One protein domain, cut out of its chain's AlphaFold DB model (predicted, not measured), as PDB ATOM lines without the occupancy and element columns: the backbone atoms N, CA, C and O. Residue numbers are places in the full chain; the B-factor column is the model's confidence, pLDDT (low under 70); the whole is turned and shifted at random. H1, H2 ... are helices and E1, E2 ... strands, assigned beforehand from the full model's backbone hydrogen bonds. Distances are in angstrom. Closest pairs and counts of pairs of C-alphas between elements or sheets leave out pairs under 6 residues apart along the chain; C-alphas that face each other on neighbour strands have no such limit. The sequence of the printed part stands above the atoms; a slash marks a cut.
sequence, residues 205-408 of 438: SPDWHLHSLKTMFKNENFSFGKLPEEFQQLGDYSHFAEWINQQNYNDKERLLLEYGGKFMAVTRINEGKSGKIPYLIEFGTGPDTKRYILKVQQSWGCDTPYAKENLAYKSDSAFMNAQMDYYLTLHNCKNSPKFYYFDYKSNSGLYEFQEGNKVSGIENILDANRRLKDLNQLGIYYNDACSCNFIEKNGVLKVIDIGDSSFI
ATOM      1  N   SER A 205      24.919  59.756  16.815       92.94
ATOM      2  CA  SER A 205      24.837  58.325  16.497       92.94
ATOM      3  C   SER A 205      26.209  57.631  16.551       92.94
ATOM      4  O   SER A 205      27.238  58.310  16.502       92.94
ATOM      5  N   PRO A 206      26.260  56.292  16.669       92.19
ATOM      6  CA  PRO A 206      27.509  55.523  16.686       92.19
ATOM      7  C   PRO A 206      27.927  54.930  15.335       92.19
ATOM      8  O   PRO A 206      28.959  54.280  15.244       92.19
ATOM      9  N   ASP A 207      27.149  55.111  14.279       89.88
ATOM     10  CA  ASP A 207      27.293  54.415  13.000       89.88
ATOM     11  C   ASP A 207      28.056  55.240  11.951       89.88
ATOM     12  O   ASP A 207      27.717  55.216  10.774       89.88
ATOM     13  N   TRP A 208      29.070  56.015  12.340       90.19
ATOM     14  CA  TRP A 208      29.790  56.884  11.399       90.19
ATOM     15  C   TRP A 208      30.733  56.101  10.487       90.19
ATOM     16  O   TRP A 208      31.561  55.312  10.943       90.19
ATOM     17  N   HIS A 209      30.669  56.385   9.191       88.12
ATOM     18  CA  HIS A 209      31.560  55.825   8.189       88.12
ATOM     19  C   HIS A 209      32.980  56.391   8.369       88.12
ATOM     20  O   HIS A 209      33.190  57.606   8.422       88.12
ATOM     21  N   LEU A 210      33.974  55.504   8.447       86.06
ATOM     22  CA  LEU A 210      35.370  55.826   8.749       86.06
ATOM     23  C   LEU A 210      35.964  56.784   7.713       86.06
ATOM     24  O   LEU A 210      36.615  57.755   8.096       86.06
ATOM     25  N   HIS A 211      35.694  56.566   6.423       84.69
ATOM     26  CA  HIS A 211      36.134  57.490   5.372       84.69
ATOM     27  C   HIS A 211      35.615  58.908   5.627       84.69
ATOM     28  O   HIS A 211      36.363  59.872   5.540       84.69
ATOM     29  N   SER A 212      34.341  59.031   6.003       87.44
ATOM     30  CA  SER A 212      33.681  60.321   6.180       87.44
ATOM     31  C   SER A 212      34.264  61.065   7.375       87.44
ATOM     32  O   SER A 212      34.528  62.259   7.277       87.44
ATOM     33  N   LEU A 213      34.566  60.350   8.463       89.62
ATOM     34  CA  LEU A 213      35.306  60.903   9.598       89.62
ATOM     35  C   LEU A 213      36.697  61.400   9.174       89.62
ATOM     36  O   LEU A 213      37.058  62.542   9.458       89.62
ATOM     37  N   LYS A 214      37.469  60.591   8.442       87.81
ATOM     38  CA  LYS A 214      38.795  61.002   7.950       87.81
ATOM     39  C   LYS A 214      38.726  62.251   7.077       87.81
ATOM     40  O   LYS A 214      39.551  63.150   7.236       87.81
ATOM     41  N   THR A 215      37.733  62.327   6.190       87.12
ATOM     42  CA  THR A 215      37.513  63.479   5.312       87.12
ATOM     43  C   THR A 215      37.131  64.730   6.100       87.12
ATOM     44  O   THR A 215      37.751  65.772   5.888       87.12
ATOM     45  N   MET A 216      36.170  64.639   7.029       88.25
ATOM     46  CA  MET A 216      35.734  65.777   7.852       88.25
ATOM     47  C   MET A 216      36.887  66.364   8.665       88.25
ATOM     48  O   MET A 216      37.130  67.567   8.635       88.25
ATOM     49  N   PHE A 217      37.628  65.503   9.364       88.50
ATOM     50  CA  PHE A 217      38.685  65.928  10.279       88.50
ATOM     51  C   PHE A 217      40.050  66.094   9.602       88.50
ATOM     52  O   PHE A 217      41.016  66.459  10.270       88.50
ATOM     53  N   LYS A 218      40.143  65.827   8.289       86.69
ATOM     54  CA  LYS A 218      41.380  65.866   7.491       86.69
ATOM     55  C   LYS A 218      42.536  65.125   8.174       86.69
ATOM     56  O   LYS A 218      43.671  65.599   8.184       86.69
ATOM     57  N   ASN A 219      42.232  63.977   8.780       81.25
ATOM     58  CA  ASN A 219      43.173  63.229   9.602       81.25
ATOM     59  C   ASN A 219      43.097  61.724   9.318       81.25
ATOM     60  O   ASN A 219      42.086  61.078   9.589       81.25
ATOM     61  N   GLU A 220      44.202  61.163   8.826       79.06
ATOM     62  CA  GLU A 220      44.353  59.725   8.577       79.06
ATOM     63  C   GLU A 220      44.565  58.906   9.855       79.06
ATOM     64  O   GLU A 220      44.234  57.723   9.882       79.06
ATOM     65  N   ASN A 221      45.087  59.537  10.911       82.62
ATOM     66  CA  ASN A 221      45.383  58.941  12.213       82.62
ATOM     67  C   ASN A 221      44.617  59.704  13.296       82.62
ATOM     68  O   ASN A 221      45.174  60.521  14.034       82.62
ATOM     69  N   PHE A 222      43.309  59.484  13.349       88.62
ATOM     70  CA  PHE A 222      42.462  60.109  14.355       88.62
ATOM     71  C   PHE A 222      42.309  59.223  15.591       88.62
ATOM     72  O   PHE A 222      42.550  58.015  15.586       88.62
ATOM     73  N   SER A 223      41.873  59.862  16.665       93.31
ATOM     74  CA  SER A 223      41.504  59.213  17.909       93.31
ATOM     75  C   SER A 223      40.312  59.933  18.515       93.31
ATOM     76  O   SER A 223      40.058  61.101  18.209       93.31
ATOM     77  N   PHE A 224      39.563  59.235  19.361       94.94
ATOM     78  CA  PHE A 224      38.441  59.821  20.084       94.94
ATOM     79  C   PHE A 224      38.324  59.238  21.490       94.94
ATOM     80  O   PHE A 224      38.826  58.153  21.783       94.94
ATOM     81  N   GLY A 225      37.664  59.990  22.370       95.69
ATOM     82  CA  GLY A 225      37.659  59.740  23.806       95.69
ATOM     83  C   GLY A 225      38.814  60.442  24.527       95.69
ATOM     84  O   GLY A 225      39.504  61.293  23.968       95.69
ATOM     85  N   LYS A 226      39.010  60.104  25.800       95.94
ATOM     86  CA  LYS A 226      40.034  60.676  26.671       95.94
ATOM     87  C   LYS A 226      40.829  59.564  27.348       95.94
ATOM     88  O   LYS A 226      40.275  58.778  28.117       95.94
ATOM     89  N   LEU A 227      42.140  59.562  27.119       96.38
ATOM     90  CA  LEU A 227      43.060  58.680  27.828       96.38
ATOM     91  C   LEU A 227      42.995  58.932  29.345       96.38
ATOM     92  O   LEU A 227      43.011  60.095  29.765       96.38
ATOM     93  N   PRO A 228      42.956  57.882  30.179       96.50
ATOM     94  CA  PRO A 228      43.197  58.002  31.611       96.50
ATOM     95  C   PRO A 228      44.602  58.543  31.894       96.50
ATOM     96  O   PRO A 228      45.505  58.417  31.064       96.50
ATOM     97  N   GLU A 229      44.791  59.123  33.077       94.69
ATOM     98  CA  GLU A 229      46.064  59.727  33.490       94.69
ATOM     99  C   GLU A 229      47.236  58.738  33.378       94.69
ATOM    100  O   GLU A 229      48.304  59.103  32.893       94.69
ATOM    101  N   GLU A 230      47.016  57.470  33.733       94.44
ATOM    102  CA  GLU A 230      48.048  56.427  33.692       94.44
ATOM    103  C   GLU A 230      48.593  56.228  32.279       94.44
ATOM    104  O   GLU A 230      49.797  56.063  32.110       94.44
ATOM    105  N   PHE A 231      47.722  56.295  31.268       95.81
ATOM    106  CA  PHE A 231      48.103  56.130  29.868       95.81
ATOM    107  C   PHE A 231      48.665  57.415  29.258       95.81
ATOM    108  O   PHE A 231      49.554  57.335  28.417       95.81
ATOM    109  N   GLN A 232      48.210  58.594  29.699       94.25
ATOM    110  CA  GLN A 232      48.817  59.869  29.288       94.25
ATOM    111  C   GLN A 232      50.289  59.943  29.718       94.25
ATOM    112  O   GLN A 232      51.141  60.405  28.964       94.25
ATOM    113  N   GLN A 233      50.599  59.436  30.915       91.81
ATOM    114  CA  GLN A 233      51.959  59.407  31.454       91.81
ATOM    115  C   GLN A 233      52.900  58.438  30.712       91.81
ATOM    116  O   GLN A 233      54.108  58.519  30.918       91.81
ATOM    117  N   LEU A 234      52.386  57.553  29.845       91.25
ATOM    118  CA  LEU A 234      53.211  56.668  29.008       91.25
ATOM    119  C   LEU A 234      53.810  57.387  27.784       91.25
ATOM    120  O   LEU A 234      54.713  56.847  27.144       91.25
ATOM    121  N   GLY A 235      53.323  58.585  27.441       88.50
ATOM    122  CA  GLY A 235      53.762  59.345  26.270       88.50
ATOM    123  C   GLY A 235      53.043  58.922  24.987       88.50
ATOM    124  O   GLY A 235      52.008  59.490  24.648       88.50
ATOM    125  N   ASP A 236      53.591  57.946  24.258       91.81
ATOM    126  CA  ASP A 236      53.018  57.457  22.991       91.81
ATOM    127  C   ASP A 236      52.149  56.211  23.231       91.81
ATOM    128  O   ASP A 236      52.656  55.092  23.368       91.81
ATOM    129  N   TYR A 237      50.829  56.423  23.290       94.62
ATOM    130  CA  TYR A 237      49.837  55.357  23.457       94.62
ATOM    131  C   TYR A 237      49.810  54.388  22.267       94.62
ATOM    132  O   TYR A 237      49.687  53.182  22.475       94.62
ATOM    133  N   SER A 238      49.942  54.884  21.032       93.94
ATOM    134  CA  SER A 238      49.914  54.028  19.841       93.94
ATOM    135  C   SER A 238      51.083  53.051  19.866       93.94
ATOM    136  O   SER A 238      50.892  51.848  19.695       93.94
ATOM    137  N   HIS A 239      52.285  53.559  20.159       94.38
ATOM    138  CA  HIS A 239      53.470  52.720  20.299       94.38
ATOM    139  C   HIS A 239      53.333  51.751  21.479       94.38
ATOM    140  O   HIS A 239      53.714  50.590  21.361       94.38
ATOM    141  N   PHE A 240      52.735  52.181  22.594       94.69
ATOM    142  CA  PHE A 240      52.458  51.293  23.722       94.69
ATOM    143  C   PHE A 240      51.539  50.124  23.328       94.69
ATOM    144  O   PHE A 240      51.850  48.972  23.632       94.69
ATOM    145  N   ALA A 241      50.428  50.396  22.639       93.62
ATOM    146  CA  ALA A 241      49.472  49.370  22.231       93.62
ATOM    147  C   ALA A 241      50.093  48.364  21.243       93.62
ATOM    148  O   ALA A 241      49.904  47.154  21.390       93.62
ATOM    149  N   GLU A 242      50.886  48.846  20.283       90.75
ATOM    150  CA  GLU A 242      51.660  48.000  19.367       90.75
ATOM    151  C   GLU A 242      52.706  47.162  20.113       90.75
ATOM    152  O   GLU A 242      52.807  45.955  19.889       90.75
ATOM    153  N   TRP A 243      53.449  47.782  21.033       91.38
ATOM    154  CA  TRP A 243      54.480  47.130  21.836       91.38
ATOM    155  C   TRP A 243      53.906  46.026  22.724       91.38
ATOM    156  O   TRP A 243      54.469  44.930  22.760       91.38
ATOM    157  N   ILE A 244      52.769  46.270  23.390       90.25
ATOM    158  CA  ILE A 244      52.049  45.238  24.150       90.25
ATOM    159  C   ILE A 244      51.717  44.067  23.231       90.25
ATOM    160  O   ILE A 244      51.993  42.928  23.587       90.25
ATOM    161  N   ASN A 245      51.194  44.328  22.034       85.75
ATOM    162  CA  ASN A 245      50.759  43.273  21.124       85.75
ATOM    163  C   ASN A 245      51.903  42.405  20.562       85.75
ATOM    164  O   ASN A 245      51.655  41.316  20.052       85.75
ATOM    165  N   GLN A 246      53.148  42.875  20.657       85.00
ATOM    166  CA  GLN A 246      54.349  42.135  20.256       85.00
ATOM    167  C   GLN A 246      54.946  41.290  21.389       85.00
ATOM    168  O   GLN A 246      55.838  40.479  21.135       85.00
ATOM    169  N   GLN A 247      54.495  41.471  22.634       81.56
ATOM    170  CA  GLN A 247      55.010  40.679  23.747       81.56
ATOM    171  C   GLN A 247      54.546  39.223  23.622       81.56
ATOM    172  O   GLN A 247      53.394  38.929  23.297       81.56
ATOM    173  N   ASN A 248      55.457  38.292  23.904       68.69
ATOM    174  CA  ASN A 248      55.172  36.864  23.841       68.69
ATOM    175  C   ASN A 248      54.420  36.413  25.103       68.69
ATOM    176  O   ASN A 248      55.027  35.922  26.053       68.69
ATOM    177  N   TYR A 249      53.106  36.625  25.134       72.56
ATOM    178  CA  TYR A 249      52.259  36.154  26.227       72.56
ATOM    179  C   TYR A 249      51.836  34.701  26.013       72.56
ATOM    180  O   TYR A 249      51.168  34.389  25.021       72.56
ATOM    181  N   ASN A 250      52.098  33.851  27.004       70.25
ATOM    182  CA  ASN A 250      51.299  32.647  27.185       70.25
ATOM    183  C   ASN A 250      49.913  33.044  27.708       70.25
ATOM    184  O   ASN A 250      49.781  33.934  28.556       70.25
ATOM    185  N   ASP A 251      48.869  32.376  27.220       65.00
ATOM    186  CA  ASP A 251      47.514  32.590  27.719       65.00
ATOM    187  C   ASP A 251      47.493  32.381  29.242       65.00
ATOM    188  O   ASP A 251      47.861  31.309  29.723       65.00
ATOM    189  N   LYS A 252      47.006  33.386  29.989       64.56
ATOM    190  CA  LYS A 252      46.878  33.419  31.465       64.56
ATOM    191  C   LYS A 252      48.133  33.784  32.270       64.56
ATOM    192  O   LYS A 252      48.039  33.827  33.496       64.56
ATOM    193  N   GLU A 253      49.270  34.084  31.647       80.62
ATOM    194  CA  GLU A 253      50.409  34.628  32.395       80.62
ATOM    195  C   GLU A 253      50.206  36.114  32.712       80.62
ATOM    196  O   GLU A 253      49.877  36.923  31.840       80.62
ATOM    197  N   ARG A 254      50.412  36.464  33.985       87.00
ATOM    198  CA  ARG A 254      50.475  37.849  34.457       87.00
ATOM    199  C   ARG A 254      51.930  38.298  34.426       87.00
ATOM    200  O   ARG A 254      52.725  37.856  35.255       87.00
ATOM    201  N   LEU A 255      52.269  39.174  33.488       88.25
ATOM    202  CA  LEU A 255      53.612  39.729  33.343       88.25
ATOM    203  C   LEU A 255      53.701  41.085  34.038       88.25
ATOM    204  O   LEU A 255      52.823  41.927  33.870       88.25
ATOM    205  N   LEU A 256      54.770  41.307  34.803       90.25
ATOM    206  CA  LEU A 256      55.125  42.638  35.290       90.25
ATOM    207  C   LEU A 256      56.020  43.301  34.246       90.25
ATOM    208  O   LEU A 256      57.089  42.782  33.927       90.25
ATOM    209  N   LEU A 257      55.570  44.431  33.724       90.62
ATOM    210  CA  LEU A 257      56.201  45.138  32.622       90.62
ATOM    211  C   LEU A 257      56.517  46.580  33.016       90.62
ATOM    212  O   LEU A 257      55.821  47.172  33.841       90.62
ATOM    213  N   GLU A 258      57.552  47.142  32.396       90.62
ATOM    214  CA  GLU A 258      57.904  48.555  32.507       90.62
ATOM    215  C   GLU A 258      57.832  49.211  31.124       90.62
ATOM    216  O   GLU A 258      58.448  48.732  30.172       90.62
ATOM    217  N   TYR A 259      57.089  50.311  31.018       89.94
ATOM    218  CA  TYR A 259      57.020  51.128  29.807       89.94
ATOM    219  C   TYR A 259      56.921  52.603  30.195       89.94
ATOM    220  O   TYR A 259      56.157  52.957  31.091       89.94
ATOM    221  N   GLY A 260      57.710  53.471  29.554       86.19
ATOM    222  CA  GLY A 260      57.712  54.907  29.868       86.19
ATOM    223  C   GLY A 260      58.042  55.220  31.338       86.19
ATOM    224  O   GLY A 260      57.527  56.188  31.887       86.19
ATOM    225  N   GLY A 261      58.839  54.372  32.005       87.06
ATOM    226  CA  GLY A 261      59.164  54.500  33.433       87.06
ATOM    227  C   GLY A 261      58.015  54.143  34.387       87.06
ATOM    228  O   GLY A 261      58.058  54.496  35.566       87.06
ATOM    229  N   LYS A 262      56.960  53.477  33.896       89.44
ATOM    230  CA  LYS A 262      55.814  53.019  34.692       89.44
ATOM    231  C   LYS A 262      55.764  51.502  34.731       89.44
ATOM    232  O   LYS A 262      55.796  50.849  33.691       89.44
ATOM    233  N   PHE A 263      55.616  50.964  35.938       91.19
ATOM    234  CA  PHE A 263      55.363  49.546  36.154       91.19
ATOM    235  C   PHE A 263      53.870  49.245  36.058       91.19
ATOM    236  O   PHE A 263      53.045  49.951  36.641       91.19
ATOM    237  N   MET A 264      53.539  48.166  35.361       94.31
ATOM    238  CA  MET A 264      52.174  47.672  35.214       94.31
ATOM    239  C   MET A 264      52.167  46.150  35.171       94.31
ATOM    240  O   MET A 264      53.104  45.530  34.665       94.31
ATOM    241  N   ALA A 265      51.102  45.543  35.680       93.81
ATOM    242  CA  ALA A 265      50.863  44.130  35.441       93.81
ATOM    243  C   ALA A 265      49.939  43.965  34.236       93.81
ATOM    244  O   ALA A 265      48.912  44.636  34.139       93.81
ATOM    245  N   VAL A 266      50.305  43.069  33.325       93.56
ATOM    246  CA  VAL A 266      49.552  42.797  32.104       93.56
ATOM    247  C   VAL A 266      49.206  41.322  32.040       93.56
ATOM    248  O   VAL A 266      50.069  40.465  32.216       93.56
ATOM    249  N   THR A 267      47.934  41.027  31.787       92.06
ATOM    250  CA  THR A 267      47.448  39.663  31.555       92.06
ATOM    251  C   THR A 267      46.723  39.615  30.220       92.06
ATOM    252  O   THR A 267      45.734  40.324  30.026       92.06
ATOM    253  N   ARG A 268      47.180  38.762  29.301       90.12
ATOM    254  CA  ARG A 268      46.443  38.478  28.065       90.12
ATOM    255  C   ARG A 268      45.215  37.628  28.388       90.12
ATOM    256  O   ARG A 268      45.332  36.566  29.002       90.12
ATOM    257  N   ILE A 269      44.045  38.086  27.956       85.75
ATOM    258  CA  ILE A 269      42.786  37.360  28.107       85.75
ATOM    259  C   ILE A 269      42.538  36.585  26.806       85.75
ATOM    260  O   ILE A 269      42.538  37.156  25.718       85.75
ATOM    261  N   ASN A 270      42.349  35.270  26.908       72.69
ATOM    262  CA  ASN A 270      41.980  34.447  25.758       72.69
ATOM    263  C   ASN A 270      40.447  34.424  25.619       72.69
ATOM    264  O   ASN A 270      39.763  33.772  26.409       72.69
ATOM    265  N   GLU A 271      39.925  35.140  24.619       66.88
ATOM    266  CA  GLU A 271      38.500  35.160  24.235       66.88
ATOM    267  C   GLU A 271      38.182  34.192  23.071       66.88
ATOM    268  O   GLU A 271      37.097  34.217  22.502       66.88
ATOM    269  N   GLY A 272      39.098  33.286  22.711       64.69
ATOM    270  CA  GLY A 272      38.908  32.348  21.604       64.69
ATOM    271  C   GLY A 272      39.127  32.997  20.233       64.69
ATOM    272  O   GLY A 272      40.126  33.681  20.016       64.69
ATOM    273  N   LYS A 273      38.230  32.739  19.270       62.59
ATOM    274  CA  LYS A 273      38.313  33.286  17.901       62.59
ATOM    275  C   LYS A 273      37.738  34.709  17.843       62.59
ATOM    276  O   LYS A 273      36.706  34.911  17.218       62.59
ATOM    277  N   SER A 274      38.408  35.670  18.474       70.75
ATOM    278  CA  SER A 274      38.117  37.098  18.290       70.75
ATOM    279  C   SER A 274      39.109  37.721  17.309       70.75
ATOM    280  O   SER A 274      40.290  37.366  17.277       70.75
ATOM    281  N   GLY A 275      38.644  38.686  16.520       74.31
ATOM    282  CA  GLY A 275      39.478  39.585  15.733       74.31
ATOM    283  C   GLY A 275      40.279  40.569  16.580       74.31
ATOM    284  O   GLY A 275      41.110  41.283  16.023       74.31
ATOM    285  N   LYS A 276      40.080  40.601  17.899       85.00
ATOM    286  CA  LYS A 276      40.816  41.442  18.848       85.00
ATOM    287  C   LYS A 276      41.598  40.573  19.836       85.00
ATOM    288  O   LYS A 276      41.296  39.400  20.042       85.00
ATOM    289  N   ILE A 277      42.629  41.147  20.445       87.56
ATOM    290  CA  ILE A 277      43.308  40.577  21.611       87.56
ATOM    291  C   ILE A 277      43.059  41.508  22.795       87.56
ATOM    292  O   ILE A 277      43.506  42.659  22.763       87.56
ATOM    293  N   PRO A 278      42.340  41.036  23.823       90.44
ATOM    294  CA  PRO A 278      42.143  41.769  25.058       90.44
ATOM    295  C   PRO A 278      43.303  41.548  26.034       90.44
ATOM    296  O   PRO A 278      43.746  40.425  26.289       90.44
ATOM    297  N   TYR A 279      43.743  42.642  26.642       93.19
ATOM    298  CA  TYR A 279      44.747  42.688  27.693       93.19
ATOM    299  C   TYR A 279      44.154  43.382  28.918       93.19
ATOM    300  O   TYR A 279      43.684  44.517  28.826       93.19
ATOM    301  N   LEU A 280      44.197  42.717  30.070       94.25
ATOM    302  CA  LEU A 280      43.990  43.365  31.361       94.25
ATOM    303  C   LEU A 280      45.277  44.087  31.748       94.25
ATOM    304  O   LEU A 280      46.315  43.441  31.879       94.25
ATOM    305  N   ILE A 281      45.188  45.399  31.941       95.56
ATOM    306  CA  ILE A 281      46.296  46.253  32.372       95.56
ATOM    307  C   ILE A 281      45.977  46.783  33.765       95.56
ATOM    308  O   ILE A 281      44.933  47.399  33.986       95.56
ATOM    309  N   GLU A 282      46.892  46.551  34.696       95.75
ATOM    310  CA  GLU A 282      46.773  46.954  36.091       95.75
ATOM    311  C   GLU A 282      47.905  47.916  36.469       95.75
ATOM    312  O   GLU A 282      49.086  47.565  36.376       95.75
ATOM    313  N   PHE A 283      47.545  49.106  36.945       94.25
ATOM    314  CA  PHE A 283      48.483  50.080  37.502       94.25
ATOM    315  C   PHE A 283      48.387  50.097  39.030       94.25
ATOM    316  O   PHE A 283      47.303  50.277  39.589       94.25
ATOM    317  N   GLY A 284      49.533  49.950  39.700       87.56
ATOM    318  CA  GLY A 284      49.636  49.930  41.163       87.56
ATOM    319  C   GLY A 284      49.444  48.546  41.790       87.56
ATOM    320  O   GLY A 284      49.260  47.539  41.104       87.56
ATOM    321  N   THR A 285      49.498  48.491  43.119       79.62
ATOM    322  CA  THR A 285      49.357  47.265  43.916       79.62
ATOM    323  C   THR A 285      48.315  47.454  45.020       79.62
ATOM    324  O   THR A 285      48.219  48.522  45.619       79.62
ATOM    325  N   GLY A 286      47.553  46.400  45.321       77.25
ATOM    326  CA  GLY A 286      46.588  46.404  46.423       77.25
ATOM    327  C   GLY A 286      45.195  46.937  46.041       77.25
ATOM    328  O   GLY A 286      44.775  46.784  44.895       77.25
ATOM    329  N   PRO A 287      44.426  47.486  46.998       76.88
ATOM    330  CA  PRO A 287      43.026  47.866  46.784       76.88
ATOM    331  C   PRO A 287      42.840  49.066  45.842       76.88
ATOM    332  O   PRO A 287      41.790  49.172  45.216       76.88
ATOM    333  N   ASP A 288      43.859  49.917  45.687       86.25
ATOM    334  CA  ASP A 288      43.821  51.099  44.812       86.25
ATOM    335  C   ASP A 288      44.293  50.805  43.377       86.25
ATOM    336  O   ASP A 288      44.513  51.722  42.580       86.25
ATOM    337  N   THR A 289      44.481  49.525  43.029       91.62
ATOM    338  CA  THR A 289      44.892  49.122  41.683       91.62
ATOM    339  C   THR A 289      43.855  49.569  40.653       91.62
ATOM    340  O   THR A 289      42.708  49.118  40.650       91.62
ATOM    341  N   LYS A 290      44.287  50.415  39.717       94.94
ATOM    342  CA  LYS A 290      43.469  50.840  38.578       94.94
ATOM    343  C   LYS A 290      43.555  49.788  37.482       94.94
ATOM    344  O   LYS A 290      44.654  49.412  37.073       94.94
ATOM    345  N   ARG A 291      42.399  49.311  37.020       95.75
ATOM    346  CA  ARG A 291      42.288  48.212  36.053       95.75
ATOM    347  C   ARG A 291      41.606  48.663  34.772       95.75
ATOM    348  O   ARG A 291      40.539  49.273  34.804       95.75
ATOM    349  N   TYR A 292      42.198  48.279  33.650       97.19
ATOM    350  CA  TYR A 292      41.727  48.628  32.318       97.19
ATOM    351  C   TYR A 292      41.747  47.412  31.400       97.19
ATOM    352  O   TYR A 292      42.554  46.502  31.578       97.19
ATOM    353  N   ILE A 293      40.881  47.422  30.392       95.44
ATOM    354  CA  ILE A 293      40.915  46.466  29.290       95.44
ATOM    355  C   ILE A 293      41.391  47.202  28.041       95.44
ATOM    356  O   ILE A 293      40.716  48.109  27.560       95.44
ATOM    357  N   LEU A 294      42.544  46.802  27.513       95.50
ATOM    358  CA  LEU A 294      43.035  47.218  26.204       95.50
ATOM    359  C   LEU A 294      42.676  46.136  25.186       95.50
ATOM    360  O   LEU A 294      43.127  45.003  25.317       95.50
ATOM    361  N   LYS A 295      41.895  46.474  24.161       92.88
ATOM    362  CA  LYS A 295      41.607  45.586  23.029       92.88
ATOM    363  C   LYS A 295      42.388  46.062  21.812       92.88
ATOM    364  O   LYS A 295      42.142  47.168  21.341       92.88
ATOM    365  N   VAL A 296      43.297  45.238  21.296       91.12
ATOM    366  CA  VAL A 296      44.088  45.535  20.086       91.12
ATOM    367  C   VAL A 296      43.612  44.655  18.936       91.12
ATOM    368  O   VAL A 296      43.423  43.455  19.123       91.12
ATOM    369  N   GLN A 297      43.411  45.217  17.745       86.69
ATOM    370  CA  GLN A 297      43.036  44.431  16.568       86.69
ATOM    371  C   GLN A 297      44.136  43.419  16.190       86.69
ATOM    372  O   GLN A 297      45.306  43.772  16.046       86.69
ATOM    373  N   GLN A 298      43.757  42.163  15.942       76.94
ATOM    374  CA  GLN A 298      44.633  41.174  15.312       76.94
ATOM    375  C   GLN A 298      44.829  41.497  13.830       76.94
ATOM    376  O   GLN A 298      43.858  41.729  13.102       76.94
ATOM    377  N   SER A 299      46.080  41.465  13.360       66.62
ATOM    378  CA  SER A 299      46.354  41.511  11.923       66.62
ATOM    379  C   SER A 299      45.915  40.199  11.275       66.62
ATOM    380  O   SER A 299      46.357  39.120  11.665       66.62
ATOM    381  N   TRP A 300      45.060  40.294  10.257       59.09
ATOM    382  CA  TRP A 300      44.590  39.148   9.470       59.09
ATOM    383  C   TRP A 300      45.461  38.884   8.227       59.09
ATOM    384  O   TRP A 300      44.998  38.286   7.258       59.09
ATOM    385  N   GLY A 301      46.721  39.341   8.227       55.41
ATOM    386  CA  GLY A 301      47.696  39.047   7.168       55.41
ATOM    387  C   GLY A 301      47.447  39.753   5.828       55.41
ATOM    388  O   GLY A 301      48.070  39.398   4.830       55.41
ATOM    389  N   CYS A 302      46.553  40.748   5.778       55.19
ATOM    390  CA  CYS A 302      46.333  41.587   4.600       55.19
ATOM    391  C   CYS A 302      46.546  43.064   4.959       55.19
ATOM    392  O   CYS A 302      45.649  43.721   5.482       55.19
ATOM    393  N   ASP A 303      47.742  43.578   4.662       61.34
ATOM    394  CA  ASP A 303      48.197  44.919   5.058       61.34
ATOM    395  C   ASP A 303      48.044  45.980   3.955       61.34
ATOM    396  O   ASP A 303      48.799  46.952   3.900       61.34
ATOM    397  N   THR A 304      47.060  45.843   3.062       64.56
ATOM    398  CA  THR A 304      46.755  46.948   2.136       64.56
ATOM    399  C   THR A 304      45.953  48.040   2.860       64.56
ATOM    400  O   THR A 304      45.119  47.711   3.708       64.56
ATOM    401  N   PRO A 305      46.131  49.335   2.531       66.56
ATOM    402  CA  PRO A 305      45.320  50.409   3.112       66.56
ATOM    403  C   PRO A 305      43.807  50.172   2.964       66.56
ATOM    404  O   PRO A 305      43.054  50.378   3.911       66.56
ATOM    405  N   TYR A 306      43.382  49.639   1.813       63.72
ATOM    406  CA  TYR A 306      41.983  49.296   1.534       63.72
ATOM    407  C   TYR A 306      41.475  48.124   2.389       63.72
ATOM    408  O   TYR A 306      40.342  48.134   2.866       63.72
ATOM    409  N   ALA A 307      42.315  47.112   2.631       66.62
ATOM    410  CA  ALA A 307      41.977  46.026   3.546       66.62
ATOM    411  C   ALA A 307      41.850  46.527   4.990       66.62
ATOM    412  O   ALA A 307      40.913  46.127   5.670       66.62
ATOM    413  N   LYS A 308      42.728  47.433   5.444       68.06
ATOM    414  CA  LYS A 308      42.646  48.028   6.791       68.06
ATOM    415  C   LYS A 308      41.348  48.805   7.004       68.06
ATOM    416  O   LYS A 308      40.705  48.630   8.033       68.06
ATOM    417  N   GLU A 309      40.938  49.600   6.021       71.56
ATOM    418  CA  GLU A 309      39.675  50.342   6.081       71.56
ATOM    419  C   GLU A 309      38.460  49.400   6.101       71.56
ATOM    420  O   GLU A 309      37.603  49.522   6.970       71.56
ATOM    421  N   ASN A 310      38.425  48.377   5.242       72.25
ATOM    422  CA  ASN A 310      37.347  47.381   5.266       72.25
ATOM    423  C   ASN A 310      37.324  46.532   6.546       72.25
ATOM    424  O   ASN A 310      36.260  46.110   6.993       72.25
ATOM    425  N   LEU A 311      38.489  46.265   7.145       75.06
ATOM    426  CA  LEU A 311      38.583  45.569   8.427       75.06
ATOM    427  C   LEU A 311      37.968  46.392   9.559       75.06
ATOM    428  O   LEU A 311      37.365  45.797  10.446       75.06
ATOM    429  N   ALA A 312      38.074  47.721   9.512       77.12
ATOM    430  CA  ALA A 312      37.449  48.602  10.494       77.12
ATOM    431  C   ALA A 312      35.914  48.561  10.439       77.12
ATOM    432  O   ALA A 312      35.279  48.864  11.435       77.12
ATOM    433  N   TYR A 313      35.310  48.142   9.324       76.44
ATOM    434  CA  TYR A 313      33.853  47.981   9.219       76.44
ATOM    435  C   TYR A 313      33.348  46.593   9.614       76.44
ATOM    436  O   TYR A 313      32.141  46.360   9.640       76.44
ATOM    437  N   LYS A 314      34.241  45.650   9.939       76.25
ATOM    438  CA  LYS A 314      33.804  44.375  10.510       76.25
ATOM    439  C   LYS A 314      33.189  44.627  11.880       76.25
ATOM    440  O   LYS A 314      33.713  45.420  12.662       76.25
ATOM    441  N   SER A 315      32.117  43.912  12.176       72.06
ATOM    442  CA  SER A 315      31.397  44.039  13.440       72.06
ATOM    443  C   SER A 315      32.289  43.703  14.648       72.06
ATOM    444  O   SER A 315      32.335  44.446  15.620       72.06
ATOM    445  N   ASP A 316      33.161  42.703  14.520       74.06
ATOM    446  CA  ASP A 316      34.164  42.353  15.538       74.06
ATOM    447  C   ASP A 316      35.435  43.243  15.521       74.06
ATOM    448  O   ASP A 316      36.456  42.925  16.135       74.06
ATOM    449  N   SER A 317      35.433  44.371  14.805       82.31
ATOM    450  CA  SER A 317      36.596  45.266  14.765       82.31
ATOM    451  C   SER A 317      36.710  46.138  16.017       82.31
ATOM    452  O   SER A 317      35.714  46.462  16.674       82.31
ATOM    453  N   ALA A 318      37.930  46.567  16.343       87.38
ATOM    454  CA  ALA A 318      38.151  47.524  17.426       87.38
ATOM    455  C   ALA A 318      37.421  48.859  17.178       87.38
ATOM    456  O   ALA A 318      36.884  49.434  18.122       87.38
ATOM    457  N   PHE A 319      37.349  49.307  15.920       88.25
ATOM    458  CA  PHE A 319      36.670  50.544  15.531       88.25
ATOM    459  C   PHE A 319      35.154  50.481  15.757       88.25
ATOM    460  O   PHE A 319      34.633  51.319  16.490       88.25
ATOM    461  N   MET A 320      34.457  49.469  15.219       86.88
ATOM    462  CA  MET A 320      32.999  49.347  15.392       86.88
ATOM    463  C   MET A 320      32.597  49.261  16.868       86.88
ATOM    464  O   MET A 320      31.645  49.915  17.292       86.88
ATOM    465  N   ASN A 321      33.353  48.504  17.670       89.19
ATOM    466  CA  ASN A 321      33.126  48.432  19.114       89.19
ATOM    467  C   ASN A 321      33.335  49.794  19.783       89.19
ATOM    468  O   ASN A 321      32.480  50.251  20.539       89.19
ATOM    469  N   ALA A 322      34.437  50.472  19.459       92.94
ATOM    470  CA  ALA A 322      34.762  51.761  20.047       92.94
ATOM    471  C   ALA A 322      33.716  52.839  19.740       92.94
ATOM    472  O   ALA A 322      33.380  53.613  20.630       92.94
ATOM    473  N   GLN A 323      33.184  52.904  18.517       92.94
ATOM    474  CA  GLN A 323      32.163  53.896  18.171       92.94
ATOM    475  C   GLN A 323      30.868  53.696  18.972       92.94
ATOM    476  O   GLN A 323      30.324  54.656  19.522       92.94
ATOM    477  N   MET A 324      30.409  52.443  19.077       92.88
ATOM    478  CA  MET A 324      29.230  52.069  19.859       92.88
ATOM    479  C   MET A 324      29.436  52.367  21.346       92.88
ATOM    480  O   MET A 324      28.645  53.090  21.950       92.88
ATOM    481  N   ASP A 325      30.525  51.880  21.941       94.94
ATOM    482  CA  ASP A 325      30.783  52.074  23.368       94.94
ATOM    483  C   ASP A 325      31.091  53.540  23.722       94.94
ATOM    484  O   ASP A 325      30.758  54.000  24.821       94.94
ATOM    485  N   TYR A 326      31.660  54.321  22.796       96.75
ATOM    486  CA  TYR A 326      31.844  55.756  22.998       96.75
ATOM    487  C   TYR A 326      30.508  56.501  23.021       96.75
ATOM    488  O   TYR A 326      30.268  57.259  23.961       96.75
ATOM    489  N   TYR A 327      29.607  56.235  22.068       96.94
ATOM    490  CA  TYR A 327      28.232  56.754  22.088       96.94
ATOM    491  C   TYR A 327      27.529  56.416  23.413       96.94
ATOM    492  O   TYR A 327      26.991  57.297  24.086       96.94
ATOM    493  N   LEU A 328      27.616  55.162  23.859       97.06
ATOM    494  CA  LEU A 328      27.013  54.719  25.120       97.06
ATOM    495  C   LEU A 328      27.620  55.407  26.345       97.06
ATOM    496  O   LEU A 328      26.892  55.769  27.272       97.06
ATOM    497  N   THR A 329      28.931  55.643  26.335       97.38
ATOM    498  CA  THR A 329      29.626  56.384  27.395       97.38
ATOM    499  C   THR A 329      29.184  57.845  27.440       97.38
ATOM    500  O   THR A 329      28.922  58.369  28.521       97.38
ATOM    501  N   LEU A 330      29.041  58.498  26.284       97.31
ATOM    502  CA  LEU A 330      28.561  59.881  26.189       97.31
ATOM    503  C   LEU A 330      27.127  60.042  26.713       97.31
ATOM    504  O   LEU A 330      26.786  61.106  27.231       97.31
ATOM    505  N   HIS A 331      26.325  58.977  26.636       97.31
ATOM    506  CA  HIS A 331      24.943  58.915  27.122       97.31
ATOM    507  C   HIS A 331      24.777  58.240  28.491       97.31
ATOM    508  O   HIS A 331      23.645  57.965  28.908       97.31
ATOM    509  N   ASN A 332      25.883  57.995  29.207       96.69
ATOM    510  CA  ASN A 332      25.920  57.359  30.529       96.69
ATOM    511  C   ASN A 332      25.113  56.048  30.599       96.69
ATOM    512  O   ASN A 332      24.351  55.829  31.545       96.69
ATOM    513  N   CYS A 333      25.241  55.189  29.584       96.88
ATOM    514  CA  CYS A 333      24.533  53.915  29.542       96.88
ATOM    515  C   CYS A 333      24.944  53.014  30.714       96.88
ATOM    516  O   CYS A 333      26.120  52.701  30.902       96.88
ATOM    517  N   LYS A 334      23.968  52.530  31.481       94.94
ATOM    518  CA  LYS A 334      24.199  51.619  32.613       94.94
ATOM    519  C   LYS A 334      24.581  50.209  32.166       94.94
ATOM    520  O   LYS A 334      25.191  49.474  32.937       94.94
ATOM    521  N   ASN A 335      24.199  49.839  30.943       94.88
ATOM    522  CA  ASN A 335      24.376  48.501  30.388       94.88
ATOM    523  C   ASN A 335      25.700  48.308  29.623       94.88
ATOM    524  O   ASN A 335      25.910  47.222  29.094       94.88
ATOM    525  N   SER A 336      26.596  49.298  29.572       94.44
ATOM    526  CA  SER A 336      27.906  49.183  28.906       94.44
ATOM    527  C   SER A 336      29.054  49.552  29.869       94.44
ATOM    528  O   SER A 336      28.852  50.305  30.836       94.44
ATOM    529  N   PRO A 337      30.253  48.956  29.714       93.62
ATOM    530  CA  PRO A 337      31.458  49.448  30.372       93.62
ATOM    531  C   PRO A 337      31.776  50.880  29.939       93.62
ATOM    532  O   PRO A 337      31.505  51.285  28.814       93.62
ATOM    533  N   LYS A 338      32.428  51.653  30.811       95.31
ATOM    534  CA  LYS A 338      32.935  52.958  30.393       95.31
ATOM    535  C   LYS A 338      34.034  52.773  29.346       95.31
ATOM    536  O   LYS A 338      35.042  52.114  29.600       95.31
ATOM    537  N   PHE A 339      33.861  53.400  28.193       97.25
ATOM    538  CA  PHE A 339      34.894  53.530  27.178       97.25
ATOM    539  C   PHE A 339      35.765  54.750  27.475       97.25
ATOM    540  O   PHE A 339      35.266  55.821  27.828       97.25
ATOM    541  N   TYR A 340      37.077  54.598  27.323       97.81
ATOM    542  CA  TYR A 340      38.012  55.697  27.511       97.81
ATOM    543  C   TYR A 340      38.495  56.264  26.193       97.81
ATOM    544  O   TYR A 340      38.389  57.470  25.998       97.81
ATOM    545  N   TYR A 341      39.059  55.438  25.314       97.69
ATOM    546  CA  TYR A 341      39.828  55.955  24.189       97.69
ATOM    547  C   TYR A 341      39.936  54.953  23.047       97.69
ATOM    548  O   TYR A 341      40.079  53.757  23.289       97.69
ATOM    549  N   PHE A 342      39.916  55.449  21.814       96.25
ATOM    550  CA  PHE A 342      40.266  54.684  20.623       96.25
ATOM    551  C   PHE A 342      41.362  55.395  19.856       96.25
ATOM    552  O   PHE A 342      41.285  56.605  19.638       96.25
ATOM    553  N   ASP A 343      42.336  54.614  19.406       94.38
ATOM    554  CA  ASP A 343      43.405  55.053  18.528       94.38
ATOM    555  C   ASP A 343      43.344  54.289  17.209       94.38
ATOM    556  O   ASP A 343      43.509  53.066  17.177       94.38
ATOM    557  N   TYR A 344      43.155  55.018  16.110       90.06
ATOM    558  CA  TYR A 344      43.106  54.417  14.784       90.06
ATOM    559  C   TYR A 344      44.470  53.876  14.336       90.06
ATOM    560  O   TYR A 344      44.520  52.866  13.635       90.06
ATOM    561  N   LYS A 345      45.579  54.502  14.762       88.56
ATOM    562  CA  LYS A 345      46.932  54.114  14.332       88.56
ATOM    563  C   LYS A 345      47.279  52.697  14.796       88.56
ATOM    564  O   LYS A 345      47.646  51.862  13.975       88.56
ATOM    565  N   SER A 346      47.097  52.421  16.087       89.31
ATOM    566  CA  SER A 346      47.269  51.080  16.665       89.31
ATOM    567  C   SER A 346      46.027  50.184  16.529       89.31
ATOM    568  O   SER A 346      46.070  49.014  16.908       89.31
ATOM    569  N   ASN A 347      44.920  50.726  16.004       89.12
ATOM    570  CA  ASN A 347      43.597  50.100  15.941       89.12
ATOM    571  C   ASN A 347      43.215  49.427  17.269       89.12
ATOM    572  O   ASN A 347      42.957  48.219  17.344       89.12
ATOM    573  N   SER A 348      43.251  50.226  18.334       93.62
ATOM    574  CA  SER A 348      43.044  49.757  19.698       93.62
ATOM    575  C   SER A 348      42.009  50.589  20.443       93.62
ATOM    576  O   SER A 348      41.891  51.797  20.241       93.62
ATOM    577  N   GLY A 349      41.250  49.924  21.314       95.38
ATOM    578  CA  GLY A 349      40.276  50.545  22.206       95.38
ATOM    579  C   GLY A 349      40.612  50.277  23.670       95.38
ATOM    580  O   GLY A 349      40.992  49.160  24.028       95.38
ATOM    581  N   LEU A 350      40.438  51.290  24.513       97.62
ATOM    582  CA  LEU A 350      40.683  51.248  25.949       97.62
ATOM    583  C   LEU A 350      39.373  51.400  26.722       97.62
ATOM    584  O   LEU A 350      38.622  52.357  26.521       97.62
ATOM    585  N   TYR A 351      39.141  50.481  27.652       96.62
ATOM    586  CA  TYR A 351      37.888  50.337  28.383       96.62
ATOM    587  C   TYR A 351      38.141  50.210  29.886       96.62
ATOM    588  O   TYR A 351      39.198  49.760  30.334       96.62
ATOM    589  N   GLU A 352      37.141  50.580  30.673       95.12
ATOM    590  CA  GLU A 352      37.082  50.290  32.099       95.12
ATOM    591  C   GLU A 352      36.911  48.790  32.329       95.12
ATOM    592  O   GLU A 352      35.999  48.158  31.785       95.12
ATOM    593  N   PHE A 353      37.763  48.228  33.185       93.31
ATOM    594  CA  PHE A 353      37.595  46.858  33.638       93.31
ATOM    595  C   PHE A 353      36.303  46.710  34.449       93.31
ATOM    596  O   PHE A 353      36.078  47.431  35.419       93.31
ATOM    597  N   GLN A 354      35.467  45.742  34.075       90.50
ATOM    598  CA  GLN A 354      34.240  45.443  34.804       90.50
ATOM    599  C   GLN A 354      34.457  44.256  35.731       90.50
ATOM    600  O   GLN A 354      34.661  43.124  35.298       90.50
ATOM    601  N   GLU A 355      34.356  44.520  37.027       87.06
ATOM    602  CA  GLU A 355      34.187  43.465  38.013       87.06
ATOM    603  C   GLU A 355      32.748  42.959  37.993       87.06
ATOM    604  O   GLU A 355      31.803  43.748  37.961       87.06
ATOM    605  N   GLY A 356      32.570  41.649  38.098       87.38
ATOM    606  CA  GLY A 356      31.256  41.043  38.232       87.38
ATOM    607  C   GLY A 356      31.290  39.548  37.981       87.38
ATOM    608  O   GLY A 356      32.333  38.965  37.675       87.38
ATOM    609  N   ASN A 357      30.124  38.933  38.119       86.81
ATOM    610  CA  ASN A 357      29.945  37.524  37.823       86.81
ATOM    611  C   ASN A 357      29.630  37.359  36.339       86.81
ATOM    612  O   ASN A 357      28.840  38.123  35.776       86.81
ATOM    613  N   LYS A 358      30.221  36.337  35.713       83.81
ATOM    614  CA  LYS A 358      29.766  35.886  34.396       83.81
ATOM    615  C   LYS A 358      28.330  35.395  34.513       83.81
ATOM    616  O   LYS A 358      27.998  34.671  35.453       83.81
ATOM    617  N   VAL A 359      27.496  35.781  33.560       81.81
ATOM    618  CA  VAL A 359      26.071  35.450  33.578       81.81
ATOM    619  C   VAL A 359      25.822  34.216  32.726       81.81
ATOM    620  O   VAL A 359      26.092  34.217  31.533       81.81
ATOM    621  N   SER A 360      25.268  33.163  33.320       76.56
ATOM    622  CA  SER A 360      24.742  32.011  32.580       76.56
ATOM    623  C   SER A 360      23.291  32.242  32.145       76.56
ATOM    624  O   SER A 360      22.547  32.944  32.829       76.56
ATOM    625  N   GLY A 361      22.859  31.597  31.058       71.69
ATOM    626  CA  GLY A 361      21.438  31.495  30.694       71.69
ATOM    627  C   GLY A 361      20.882  32.584  29.772       71.69
ATOM    628  O   GLY A 361      19.703  32.526  29.442       71.69
ATOM    629  N   ILE A 362      21.701  33.536  29.308       76.88
ATOM    630  CA  ILE A 362      21.335  34.398  28.173       76.88
ATOM    631  C   ILE A 362      21.806  33.701  26.893       76.88
ATOM    632  O   ILE A 362      22.968  33.814  26.503       76.88
ATOM    633  N   GLU A 363      20.908  32.933  26.280       72.50
ATOM    634  CA  GLU A 363      21.194  32.112  25.089       72.50
ATOM    635  C   GLU A 363      20.460  32.603  23.832       72.50
ATOM    636  O   GLU A 363      20.623  32.042  22.751       72.50
ATOM    637  N   ASN A 364      19.626  33.642  23.953       81.94
ATOM    638  CA  ASN A 364      18.924  34.227  22.816       81.94
ATOM    639  C   ASN A 364      18.886  35.761  22.875       81.94
ATOM    640  O   ASN A 364      18.896  36.379  23.941       81.94
ATOM    641  N   ILE A 365      18.802  36.360  21.687       82.88
ATOM    642  CA  ILE A 365      18.832  37.809  21.457       82.88
ATOM    643  C   ILE A 365      17.649  38.530  22.123       82.88
ATOM    644  O   ILE A 365      17.808  39.637  22.639       82.88
ATOM    645  N   LEU A 366      16.460  37.921  22.152       84.00
ATOM    646  CA  LEU A 366      15.268  38.555  22.724       84.00
ATOM    647  C   LEU A 366      15.384  38.725  24.241       84.00
ATOM    648  O   LEU A 366      15.029  39.776  24.769       84.00
ATOM    649  N   ASP A 367      15.887  37.711  24.942       84.00
ATOM    650  CA  ASP A 367      16.109  37.768  26.386       84.00
ATOM    651  C   ASP A 367      17.220  38.761  26.746       84.00
ATOM    652  O   ASP A 367      17.040  39.595  27.636       84.00
ATOM    653  N   ALA A 368      18.316  38.768  25.975       86.12
ATOM    654  CA  ALA A 368      19.376  39.762  26.122       86.12
ATOM    655  C   ALA A 368      18.812  41.192  26.058       86.12
ATOM    656  O   ALA A 368      18.945  41.966  27.007       86.12
ATOM    657  N   ASN A 369      18.087  41.523  24.987       89.00
ATOM    658  CA  ASN A 369      17.530  42.864  24.803       89.00
ATOM    659  C   ASN A 369      16.443  43.211  25.836       89.00
ATOM    660  O   ASN A 369      16.295  44.376  26.191       89.00
ATOM    661  N   ARG A 370      15.703  42.243  26.396       87.69
ATOM    662  CA  ARG A 370      14.766  42.520  27.506       87.69
ATOM    663  C   ARG A 370      15.472  42.976  28.783       87.69
ATOM    664  O   ARG A 370      14.894  43.756  29.547       87.69
ATOM    665  N   ARG A 371      16.693  42.491  29.026       88.94
ATOM    666  CA  ARG A 371      17.508  42.839  30.203       88.94
ATOM    667  C   ARG A 371      18.351  44.101  29.986       88.94
ATOM    668  O   ARG A 371      18.605  44.824  30.946       88.94
ATOM    669  N   LEU A 372      18.718  44.414  28.743       91.62
ATOM    670  CA  LEU A 372      19.513  45.589  28.354       91.62
ATOM    671  C   LEU A 372      18.638  46.823  28.051       91.62
ATOM    672  O   LEU A 372      18.758  47.461  27.011       91.62
ATOM    673  N   LYS A 373      17.716  47.171  28.955       91.12
ATOM    674  CA  LYS A 373      16.702  48.208  28.679       91.12
ATOM    675  C   LYS A 373      17.286  49.583  28.359       91.12
ATOM    676  O   LYS A 373      16.768  50.253  27.472       91.12
ATOM    677  N   ASP A 374      18.325  50.005  29.080       94.88
ATOM    678  CA  ASP A 374      18.940  51.319  28.864       94.88
ATOM    679  C   ASP A 374      19.702  51.351  27.532       94.88
ATOM    680  O   ASP A 374      19.704  52.364  26.845       94.88
ATOM    681  N   LEU A 375      20.273  50.215  27.121       93.62
ATOM    682  CA  LEU A 375      20.895  50.057  25.808       93.62
ATOM    683  C   LEU A 375      19.877  50.266  24.672       93.62
ATOM    684  O   LEU A 375      20.092  51.092  23.787       93.62
ATOM    685  N   ASN A 376      18.719  49.603  24.759       92.31
ATOM    686  CA  ASN A 376      17.667  49.719  23.744       92.31
ATOM    687  C   ASN A 376      17.034  51.117  23.714       92.31
ATOM    688  O   ASN A 376      16.639  51.594  22.652       92.31
ATOM    689  N   GLN A 377      16.924  51.786  24.868       94.25
ATOM    690  CA  GLN A 377      16.464  53.179  24.942       94.25
ATOM    691  C   GLN A 377      17.412  54.146  24.226       94.25
ATOM    692  O   GLN A 377      16.984  55.221  23.826       94.25
ATOM    693  N   LEU A 378      18.673  53.758  24.043       95.62
ATOM    694  CA  LEU A 378      19.662  54.476  23.245       95.62
ATOM    695  C   LEU A 378      19.710  53.990  21.786       95.62
ATOM    696  O   LEU A 378      20.663  54.265  21.067       95.62
ATOM    697  N   GLY A 379      18.704  53.233  21.341       91.75
ATOM    698  CA  GLY A 379      18.616  52.726  19.973       91.75
ATOM    699  C   GLY A 379      19.583  51.583  19.660       91.75
ATOM    700  O   GLY A 379      19.681  51.199  18.500       91.75
ATOM    701  N   ILE A 380      20.289  51.025  20.649       91.56
ATOM    702  CA  ILE A 380      21.234  49.924  20.439       91.56
ATOM    703  C   ILE A 380      20.580  48.594  20.796       91.56
ATOM    704  O   ILE A 380      20.168  48.379  21.932       91.56
ATOM    705  N   TYR A 381      20.523  47.695  19.818       89.88
ATOM    706  CA  TYR A 381      19.952  46.360  19.950       89.88
ATOM    707  C   TYR A 381      21.052  45.316  19.806       89.88
ATOM    708  O   TYR A 381      21.706  45.215  18.766       89.88
ATOM    709  N   TYR A 382      21.258  44.551  20.870       87.88
ATOM    710  CA  TYR A 382      22.336  43.580  20.962       87.88
ATOM    711  C   TYR A 382      22.038  42.329  20.132       87.88
ATOM    712  O   TYR A 382      20.961  41.763  20.289       87.88
ATOM    713  N   ASN A 383      22.979  41.864  19.303       85.25
ATOM    714  CA  ASN A 383      22.757  40.706  18.418       85.25
ATOM    715  C   ASN A 383      23.680  39.510  18.671       85.25
ATOM    716  O   ASN A 383      23.497  38.476  18.033       85.25
ATOM    717  N   ASP A 384      24.640  39.616  19.588       81.62
ATOM    718  CA  ASP A 384      25.631  38.560  19.830       81.62
ATOM    719  C   ASP A 384      25.381  37.846  21.162       81.62
ATOM    720  O   ASP A 384      26.173  37.897  22.099       81.62
ATOM    721  N   ALA A 385      24.204  37.231  21.302       79.38
ATOM    722  CA  ALA A 385      23.778  36.611  22.556       79.38
ATOM    723  C   ALA A 385      24.644  35.393  22.945       79.38
ATOM    724  O   ALA A 385      24.261  34.244  22.732       79.38
ATOM    725  N   CYS A 386      25.786  35.658  23.583       80.31
ATOM    726  CA  CYS A 386      26.650  34.695  24.253       80.31
ATOM    727  C   CYS A 386      26.742  35.033  25.741       80.31
ATOM    728  O   CYS A 386      27.125  36.140  26.103       80.31
ATOM    729  N   SER A 387      26.500  34.056  26.620       79.56
ATOM    730  CA  SER A 387      26.732  34.178  28.076       79.56
ATOM    731  C   SER A 387      28.120  34.735  28.444       79.56
ATOM    732  O   SER A 387      28.288  35.395  29.468       79.56
ATOM    733  N   CYS A 388      29.114  34.506  27.584       82.56
ATOM    734  CA  CYS A 388      30.474  35.007  27.724       82.56
ATOM    735  C   CYS A 388      30.601  36.540  27.658       82.56
ATOM    736  O   CYS A 388      31.539  37.080  28.245       82.56
ATOM    737  N   ASN A 389      29.643  37.219  27.025       88.06
ATOM    738  CA  ASN A 389      29.647  38.661  26.784       88.06
ATOM    739  C   ASN A 389      28.922  39.462  27.876       88.06
ATOM    740  O   ASN A 389      28.764  40.676  27.766       88.06
ATOM    741  N   PHE A 390      28.473  38.804  28.945       90.44
ATOM    742  CA  PHE A 390      27.686  39.435  29.996       90.44
ATOM    743  C   PHE A 390      28.391  39.399  31.344       90.44
ATOM    744  O   PHE A 390      28.829  38.348  31.822       90.44
ATOM    745  N   ILE A 391      28.426  40.561  31.989       91.00
ATOM    746  CA  ILE A 391      28.960  40.747  33.334       91.00
ATOM    747  C   ILE A 391      27.860  41.372  34.183       91.00
ATOM    748  O   ILE A 391      27.314  42.417  33.833       91.00
ATOM    749  N   GLU A 392      27.527  40.747  35.309       91.38
ATOM    750  CA  GLU A 392      26.524  41.266  36.239       91.38
ATOM    751  C   GLU A 392      27.145  41.556  37.603       91.38
ATOM    752  O   GLU A 392      27.822  40.716  38.206       91.38
ATOM    753  N   LYS A 393      26.898  42.768  38.103       90.19
ATOM    754  CA  LYS A 393      27.290  43.205  39.446       90.19
ATOM    755  C   LYS A 393      26.174  44.063  40.026       90.19
ATOM    756  O   LYS A 393      25.672  44.967  39.364       90.19
ATOM    757  N   ASN A 394      25.771  43.772  41.262       88.19
ATOM    758  CA  ASN A 394      24.724  44.505  41.989       88.19
ATOM    759  C   ASN A 394      23.398  44.645  41.209       88.19
ATOM    760  O   ASN A 394      22.763  45.695  41.239       88.19
ATOM    761  N   GLY A 395      23.000  43.597  40.475       86.00
ATOM    762  CA  GLY A 395      21.772  43.584  39.666       86.00
ATOM    763  C   GLY A 395      21.827  44.431  38.389       86.00
ATOM    764  O   GLY A 395      20.814  44.564  37.706       86.00
ATOM    765  N   VAL A 396      22.986  45.006  38.053       89.94
ATOM    766  CA  VAL A 396      23.208  45.707  36.786       89.94
ATOM    767  C   VAL A 396      23.923  44.765  35.828       89.94
ATOM    768  O   VAL A 396      25.072  44.384  36.056       89.94
ATOM    769  N   LEU A 397      23.228  44.408  34.750       92.31
ATOM    770  CA  LEU A 397      23.784  43.654  33.636       92.31
ATOM    771  C   LEU A 397      24.523  44.607  32.697       92.31
ATOM    772  O   LEU A 397      23.919  45.537  32.161       92.31
ATOM    773  N   LYS A 398      25.806  44.349  32.466       93.44
ATOM    774  CA  LYS A 398      26.596  45.001  31.429       93.44
ATOM    775  C   LYS A 398      26.929  44.009  30.330       93.44
ATOM    776  O   LYS A 398      27.233  42.849  30.610       93.44
ATOM    777  N   VAL A 399      26.872  44.487  29.098       92.06
ATOM    778  CA  VAL A 399      27.329  43.750  27.928       92.06
ATOM    779  C   VAL A 399      28.708  44.258  27.526       92.06
ATOM    780  O   VAL A 399      28.975  45.459  27.565       92.06
ATOM    781  N   ILE A 400      29.597  43.332  27.201       88.62
ATOM    782  CA  ILE A 400      30.871  43.599  26.541       88.62
ATOM    783  C   ILE A 400      30.796  43.053  25.119       88.62
ATOM    784  O   ILE A 400      29.971  42.193  24.829       88.62
ATOM    785  N   ASP A 401      31.682  43.540  24.256       85.25
ATOM    786  CA  ASP A 401      31.762  43.094  22.862       85.25
ATOM    787  C   ASP A 401      30.480  43.389  22.070       85.25
ATOM    788  O   ASP A 401      29.671  42.528  21.733       85.25
ATOM    789  N   ILE A 402      30.251  44.683  21.849       86.56
ATOM    790  CA  ILE A 402      28.986  45.208  21.342       86.56
ATOM    791  C   ILE A 402      28.966  45.410  19.824       86.56
ATOM    792  O   ILE A 402      27.943  45.808  19.276       86.56
ATOM    793  N   GLY A 403      30.074  45.155  19.134       81.62
ATOM    794  CA  GLY A 403      30.254  45.527  17.731       81.62
ATOM    795  C   GLY A 403      29.322  44.820  16.736       81.62
ATOM    796  O   GLY A 403      29.104  45.336  15.643       81.62
ATOM    797  N   ASP A 404      28.701  43.705  17.131       81.50
ATOM    798  CA  ASP A 404      27.645  43.007  16.376       81.50
ATOM    799  C   ASP A 404      26.242  43.629  16.567       81.50
ATOM    800  O   ASP A 404      25.265  43.224  15.931       81.50
ATOM    801  N   SER A 405      26.100  44.631  17.433       85.00
ATOM    802  CA  SER A 405      24.814  45.284  17.701       85.00
ATOM    803  C   SER A 405      24.333  46.135  16.530       85.00
ATOM    804  O   SER A 405      25.101  46.603  15.693       85.00
ATOM    805  N   SER A 406      23.025  46.359  16.479       84.81
ATOM    806  CA  SER A 406      22.401  47.274  15.526       84.81
ATOM    807  C   SER A 406      22.049  48.590  16.202       84.81
ATOM    808  O   SER A 406      21.531  48.585  17.315       84.81
ATOM    809  N   PHE A 407      22.276  49.701  15.504       88.00
ATOM    810  CA  PHE A 407      21.717  50.998  15.869       88.00
ATOM    811  C   PHE A 407      20.441  51.239  15.057       88.00
ATOM    812  O   PHE A 407      20.469  51.210  13.827       88.00
ATOM    813  N   ILE A 408      19.312  51.409  15.741       86.88
ATOM    814  CA  ILE A 408      17.991  51.593  15.140       86.88
ATOM    815  C   ILE A 408      17.290  52.737  15.870       86.88
ATOM    816  O   ILE A 408      16.791  52.572  16.984       86.88
TER     817      ILE A 408
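What this domain is: This is residues 205 to 408 of the 438 residues of an uncharacterized protein of Brachyspira sp. CAG:484 (UniProt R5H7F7). A twisted sheet of seven strands curls round helix H3 on one face, while helix H5 packs on its other face, in three layers, helices on both faces of a sheet. Beyond H5 a smaller lobe holds helices H6 and H7 and the hairpin of E8 and E9; H1 and H4 lie off the sheet. The printed part has 204 residues, with elements in the order H1 E1 H2 H3 E2 E3 E4 E5 H4 H5 E6 E7 H6 H7 E8 E9. The large sheet runs E1 E6 E7 E5 E4 E3 E2, antiparallel throughout, and the class is mixed, helices and strands. The whole is compact, with a radius of gyration of the C-alphas of 16.7 A and spans of 46 by 45 by 30 A.

Where its parts are: Start in the sheet with E5, residues 290 to 297, from C-alpha 290 at (43.469, 50.840, 38.578) over 22.9 A to C-alpha 297 at (43.036, 44.431, 16.568). Beside it find E4, 276 to 283, 21.9 A, then E3, 262 to 268, 18.5 A, and E2, 254 to 259, 15.5 A; on its other side come E7, 348 to 352, E6, 339 to 343, and E1, 223 to 225. The helices are H1, 210 to 217, H2, 229 to 232, H3, 237 to 246, 14.3 A, H4, 305 to 312, H5, 318 to 330, 17.9 A, H6, 365 to 371, and H7, 373 to 377. E8, 390 to 393, and E9, 396 to 399, end at C-alpha 399, (27.329, 43.750, 27.928).

How they stand to each other: E2 E3 E4 E5 form a meander, each strand the antiparallel neighbour of the one before; look at N 281 and O 292, 2.9 A, between E4 and E5. E5, H4 H5 and E6 make a split strand-helix-strand unit, two strands running the same way with E7 between them, its crossover right-handed. H3 comes closest to E5 at the C-alphas of Ala 241 and Val 296, 6.9 A. H5, at a height over the sheet of 8.0 A, lies over E6 and E7; its closest C-alphas to E6 are those of Tyr 326 and Phe 339, 5.6 A. H2 only grazes the sheet with residues 230 to 231. H4 and H5 only just touch, only at the corner, with 3 pairs of C-alphas within 8 A, the closest Ala 312 and Phe 319, 5.5 A. H1 is close to H4 but not clearly touching, C-alphas of Leu 210 and Glu 309, 7.5 A. H7 is likewise close to H5, C-alphas of Leu 375 and Leu 328, 7.7 A, and to H6, C-alphas of Asn 376 and Asn 369, 6.9 A. In the hairpin E8 and E9, N 398 and O 391 are 2.8 A apart, within hydrogen-bond range. In H1, H3, H4, H5, H6 and H7 every O i to N i+4 pair is within hydrogen-bond range; H2 is too short for one.

The domain as a whole: The C-alphas of Gly 261 and Leu 366, 47.9 A apart, are the two farthest apart. The printed part has no cut. The links E7 to H6 and H7 to E8 are long, 12 residues each. Confidence is under 70 at residues 248, 251 to 252, 271 to 273 and 299 to 308.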